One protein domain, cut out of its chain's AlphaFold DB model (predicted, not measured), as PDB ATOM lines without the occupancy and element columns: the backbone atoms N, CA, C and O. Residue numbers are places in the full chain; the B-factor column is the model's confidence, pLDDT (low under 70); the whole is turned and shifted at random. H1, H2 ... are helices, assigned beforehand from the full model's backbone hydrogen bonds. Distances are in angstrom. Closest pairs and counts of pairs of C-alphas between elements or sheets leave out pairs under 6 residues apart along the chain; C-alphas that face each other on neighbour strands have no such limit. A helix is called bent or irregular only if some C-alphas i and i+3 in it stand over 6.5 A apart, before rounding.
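This is residues 86 to 125 of the 238 residues of a protein of Rhodotorula taiwanensis (UniProt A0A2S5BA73). A long helix, H1, and a short one, H2, form the two arms of an open L, with the link of residues 105 to 109 at its corner and no packing of one arm on the other. Residues 120 to 125 carry on past H2 as a tail with no named element. The printed part has 40 residues with two named helices, H1 then H2, and no named strand; its class is all helix. It is extended, with a radius of gyration of the C-alphas of 15.1 A and spans of 45 by 22 by 8 A.

H1 is residues 86 to 104, from C-alpha 86 at (-33.614, 3.701, -47.528) to C-alpha 104 at (-37.457, 5.193, -20.766), 27.1 A from first to last C-alpha. H2 is residues 110 to 119, 14.3 A from first to last C-alpha, and ends with C-alpha 119 at (-31.737, 21.770, -10.569).

H1 and H2 are apart, with no C-alpha of the one within 8 A of the other. The N-to-C direction of H1 has components -0.15, 0.06 and 0.99 along x, y and z, and that of H2 has 0.56, 0.82 and 0.07. A tight link of 5 residues joins them. In H1 and H2 every O i to N i+4 pair is within hydrogen-bond range. Neither helix is bent.

The two C-alphas farthest apart are those of Lys 86 and Asn 125, at 44.9 A. The outline is only just a rod, at 45 by 22 by 8 A. Residues 86 to 125 stand free, of which 86 to 104 belong to H1 and 110 to 119 belong to H2. The printed part has no cut. The mean pLDDT of the printed part is 85.8, and residues 104 and 106 are under 70.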
ATOM      1  N   LYS A  86     -32.489   4.278 -48.292       92.81
ATOM      2  CA  LYS A  86     -33.614   3.701 -47.528       92.81
ATOM      3  C   LYS A  86     -33.110   2.856 -46.344       92.81
ATOM      4  O   LYS A  86     -33.760   2.853 -45.300       92.81
ATOM      5  N   ALA A  87     -31.955   2.206 -46.501       93.62
ATOM      6  CA  ALA A  87     -31.286   1.431 -45.460       93.62
ATOM      7  C   ALA A  87     -30.820   2.316 -44.294       93.62
ATOM      8  O   ALA A  87     -31.172   2.041 -43.149       93.62
ATOM      9  N   GLU A  88     -30.143   3.433 -44.572       92.25
ATOM     10  CA  GLU A  88     -29.746   4.401 -43.539       92.25
ATOM     11  C   GLU A  88     -30.952   4.982 -42.805       92.25
ATOM     12  O   GLU A  88     -30.951   5.088 -41.581       92.25
ATOM     13  N   LYS A  89     -32.036   5.302 -43.523       94.50
ATOM     14  CA  LYS A  89     -33.273   5.780 -42.887       94.50
ATOM     15  C   LYS A  89     -33.885   4.726 -41.965       94.50
ATOM     16  O   LYS A  89     -34.381   5.077 -40.896       94.50
ATOM     17  N   ALA A  90     -33.877   3.454 -42.363       95.31
ATOM     18  CA  ALA A  90     -34.363   2.358 -41.527       95.31
ATOM     19  C   ALA A  90     -33.473   2.152 -40.290       95.31
ATOM     20  O   ALA A  90     -33.994   2.031 -39.181       95.31
ATOM     21  N   TYR A  91     -32.151   2.202 -40.464       96.00
ATOM     22  CA  TYR A  91     -31.181   2.139 -39.373       96.00
ATOM     23  C   TYR A  91     -31.364   3.298 -38.387       96.00
ATOM     24  O   TYR A  91     -31.519   3.065 -37.191       96.00
ATOM     25  N   ASN A  92     -31.473   4.533 -38.880       95.00
ATOM     26  CA  ASN A  92     -31.699   5.719 -38.054       95.00
ATOM     27  C   ASN A  92     -33.032   5.645 -37.302       95.00
ATOM     28  O   ASN A  92     -33.094   5.982 -36.123       95.00
ATOM     29  N   LYS A  93     -34.098   5.141 -37.939       96.19
ATOM     30  CA  LYS A  93     -35.379   4.891 -37.256       96.19
ATOM     31  C   LYS A  93     -35.238   3.861 -36.137       96.19
ATOM     32  O   LYS A  93     -35.763   4.090 -35.050       96.19
ATOM     33  N   ARG A  94     -34.538   2.748 -36.388       96.69
ATOM     34  CA  ARG A  94     -34.281   1.713 -35.377       96.69
ATOM     35  C   ARG A  94     -33.449   2.268 -34.222       96.69
ATOM     36  O   ARG A  94     -33.825   2.064 -33.074       96.69
ATOM     37  N   LYS A  95     -32.382   3.012 -34.520       95.75
ATOM     38  CA  LYS A  95     -31.519   3.665 -33.527       95.75
ATOM     39  C   LYS A  95     -32.316   4.627 -32.644       95.75
ATOM     40  O   LYS A  95     -32.323   4.466 -31.434       95.75
ATOM     41  N   LEU A  96     -33.110   5.518 -33.243       94.06
ATOM     42  CA  LEU A  96     -33.976   6.444 -32.502       94.06
ATOM     43  C   LEU A  96     -35.031   5.737 -31.637       94.06
ATOM     44  O   LEU A  96     -35.451   6.278 -30.617       94.06
ATOM     45  N   LEU A  97     -35.513   4.562 -32.051       93.88
ATOM     46  CA  LEU A  97     -36.434   3.763 -31.246       93.88
ATOM     47  C   LEU A  97     -35.711   3.163 -30.035       93.88
ATOM     48  O   LEU A  97     -36.222   3.280 -28.923       93.88
ATOM     49  N   LEU A  98     -34.526   2.581 -30.238       94.19
ATOM     50  CA  LEU A  98     -33.700   2.039 -29.155       94.19
ATOM     51  C   LEU A  98     -33.299   3.128 -28.156       94.19
ATOM     52  O   LEU A  98     -33.455   2.925 -26.959       94.19
ATOM     53  N   ASP A  99     -32.911   4.311 -28.632       89.31
ATOM     54  CA  ASP A  99     -32.587   5.452 -27.768       89.31
ATOM     55  C   ASP A  99     -33.791   5.879 -26.919       89.31
ATOM     56  O   ASP A  99     -33.642   6.191 -25.740       89.31
ATOM     57  N   LYS A 100     -35.011   5.857 -27.476       87.62
ATOM     58  CA  LYS A 100     -36.239   6.153 -26.717       87.62
ATOM     59  C   LYS A 100     -36.567   5.078 -25.689       87.62
ATOM     60  O   LYS A 100     -37.016   5.427 -24.597       87.62
ATOM     61  N   LEU A 101     -36.372   3.804 -26.031       87.62
ATOM     62  CA  LEU A 101     -36.549   2.708 -25.083       87.62
ATOM     63  C   LEU A 101     -35.545   2.849 -23.941       87.62
ATOM     64  O   LEU A 101     -35.974   2.949 -22.797       87.62
ATOM     65  N   ASN A 102     -34.259   3.014 -24.245       85.12
ATOM     66  CA  ASN A 102     -33.194   3.214 -23.259       85.12
ATOM     67  C   ASN A 102     -33.407   4.487 -22.415       85.12
ATOM     68  O   ASN A 102     -33.222   4.476 -21.203       85.12
ATOM     69  N   ALA A 103     -33.899   5.578 -23.010       78.31
ATOM     70  CA  ALA A 103     -34.278   6.784 -22.267       78.31
ATOM     71  C   ALA A 103     -35.490   6.567 -21.343       78.31
ATOM     72  O   ALA A 103     -35.650   7.285 -20.357       78.31
ATOM     73  N   SER A 104     -36.360   5.600 -21.650       68.19
ATOM     74  CA  SER A 104     -37.457   5.193 -20.766       68.19
ATOM     75  C   SER A 104     -37.023   4.183 -19.699       68.19
ATOM     76  O   SER A 104     -37.682   4.099 -18.665       68.19
ATOM     77  N   THR A 105     -35.901   3.478 -19.908       73.19
ATOM     78  CA  THR A 105     -35.305   2.553 -18.930       73.19
ATOM     79  C   THR A 105     -34.400   3.250 -17.922       73.19
ATOM     80  O   THR A 105     -33.760   2.571 -17.121       73.19
ATOM     81  N   THR A 106     -34.308   4.586 -17.942       68.44
ATOM     82  CA  THR A 106     -33.546   5.291 -16.910       68.44
ATOM     83  C   THR A 106     -34.103   4.879 -15.547       68.44
ATOM     84  O   THR A 106     -35.320   4.972 -15.360       68.44
ATOM     85  N   PRO A 107     -33.256   4.458 -14.589       75.12
ATOM     86  CA  PRO A 107     -33.679   3.851 -13.320       75.12
ATOM     87  C   PRO A 107     -34.515   4.793 -12.446       75.12
ATOM     88  O   PRO A 107     -35.087   4.401 -11.430       75.12
ATOM     89  N   TYR A 108     -34.592   6.060 -12.838       78.12
ATOM     90  CA  TYR A 108     -35.280   7.093 -12.110       78.12
ATOM     91  C   TYR A 108     -36.607   7.472 -12.760       78.12
ATOM     92  O   TYR A 108     -36.740   7.656 -13.970       78.12
ATOM     93  N   SER A 109     -37.609   7.659 -11.906       85.12
ATOM     94  CA  SER A 109     -38.948   8.064 -12.320       85.12
ATOM     95  C   SER A 109     -38.967   9.425 -13.038       85.12
ATOM     96  O   SER A 109     -38.116  10.296 -12.837       85.12
ATOM     97  N   LYS A 110     -40.039   9.681 -13.799       83.50
ATOM     98  CA  LYS A 110     -40.322  10.980 -14.446       83.50
ATOM     99  C   LYS A 110     -40.221  12.178 -13.484       83.50
ATOM    100  O   LYS A 110     -39.845  13.274 -13.899       83.50
ATOM    101  N   SER A 111     -40.549  11.973 -12.207       87.50
ATOM    102  CA  SER A 111     -40.427  12.988 -11.154       87.50
ATOM    103  C   SER A 111     -38.968  13.365 -10.889       87.50
ATOM    104  O   SER A 111     -38.645  14.550 -10.827       87.50
ATOM    105  N   HIS A 112     -38.074  12.379 -10.807       89.06
ATOM    106  CA  HIS A 112     -36.645  12.607 -10.599       89.06
ATOM    107  C   HIS A 112     -36.017  13.358 -11.780       89.06
ATOM    108  O   HIS A 112     -35.376  14.384 -11.575       89.06
ATOM    109  N   ASN A 113     -36.329  12.963 -13.018       85.25
ATOM    110  CA  ASN A 113     -35.880  13.689 -14.214       85.25
ATOM    111  C   ASN A 113     -36.383  15.142 -14.241       85.25
ATOM    112  O   ASN A 113     -35.667  16.054 -14.651       85.25
ATOM    113  N   ARG A 114     -37.606  15.396 -13.758       87.50
ATOM    114  CA  ARG A 114     -38.126  16.763 -13.606       87.50
ATOM    115  C   ARG A 114     -37.377  17.553 -12.531       87.50
ATOM    116  O   ARG A 114     -37.181  18.751 -12.717       87.50
ATOM    117  N   ARG A 115     -36.975  16.914 -11.428       88.00
ATOM    118  CA  ARG A 115     -36.151  17.542 -10.381       88.00
ATOM    119  C   ARG A 115     -34.758  17.880 -10.907       88.00
ATOM    120  O   ARG A 115     -34.362  19.028 -10.772       88.00
ATOM    121  N   LEU A 116     -34.085  16.952 -11.592       87.25
ATOM    122  CA  LEU A 116     -32.780  17.206 -12.216       87.25
ATOM    123  C   LEU A 116     -32.842  18.349 -13.235       87.25
ATOM    124  O   LEU A 116     -32.001  19.237 -13.206       87.25
ATOM    125  N   ARG A 117     -33.881  18.399 -14.082       87.19
ATOM    126  CA  ARG A 117     -34.067  19.508 -15.038       87.19
ATOM    127  C   ARG A 117     -34.269  20.866 -14.367       87.19
ATOM    128  O   ARG A 117     -33.838  21.865 -14.923       87.19
ATOM    129  N   ARG A 118     -34.934  20.903 -13.209       88.06
ATOM    130  CA  ARG A 118     -35.083  22.129 -12.408       88.06
ATOM    131  C   ARG A 118     -33.776  22.509 -11.721       88.06
ATOM    132  O   ARG A 118     -33.439  23.680 -11.712       88.06
ATOM    133  N   ALA A 119     -33.040  21.536 -11.189       84.62
ATOM    134  CA  ALA A 119     -31.737  21.770 -10.569       84.62
ATOM    135  C   ALA A 119     -30.696  22.272 -11.587       84.62
ATOM    136  O   ALA A 119     -29.928  23.169 -11.278       84.62
ATOM    137  N   ALA A 120     -30.718  21.749 -12.817       85.50
ATOM    138  CA  ALA A 120     -29.841  22.179 -13.907       85.50
ATOM    139  C   ALA A 120     -30.209  23.550 -14.506       85.50
ATOM    140  O   ALA A 120     -29.452  24.084 -15.310       85.50
ATOM    141  N   ARG A 121     -31.381  24.101 -14.166       83.56
ATOM    142  CA  ARG A 121     -31.841  25.425 -14.610       83.56
ATOM    143  C   ARG A 121     -32.161  26.297 -13.399       83.56
ATOM    144  O   ARG A 121     -33.337  26.588 -13.166       83.56
ATOM    145  N   PRO A 122     -31.148  26.671 -12.597       72.75
ATOM    146  CA  PRO A 122     -31.352  27.511 -11.421       72.75
ATOM    147  C   PRO A 122     -32.067  28.825 -11.764       72.75
ATOM    148  O   PRO A 122     -32.968  29.208 -11.030       72.75
ATOM    149  N   GLN A 123     -31.792  29.411 -12.934       73.31
ATOM    150  CA  GLN A 123     -32.445  30.620 -13.447       73.31
ATOM    151  C   GLN A 123     -33.968  30.501 -13.673       73.31
ATOM    152  O   GLN A 123     -34.675  31.501 -13.638       73.31
ATOM    153  N   ASP A 124     -34.503  29.292 -13.904       71.56
ATOM    154  CA  ASP A 124     -35.955  29.071 -14.058       71.56
ATOM    155  C   ASP A 124     -36.652  28.906 -12.691       71.56
ATOM    156  O   ASP A 124     -37.887  28.852 -12.600       71.56
ATOM    157  N   ASN A 125     -35.877  28.753 -11.613       71.25
ATOM    158  CA  ASN A 125     -36.411  28.658 -10.267       71.25
ATOM    159  C   ASN A 125     -36.524  30.075  -9.706       71.25
ATOM    160  O   ASN A 125     -35.521  30.715  -9.430       71.25
TER     161      ASN A 125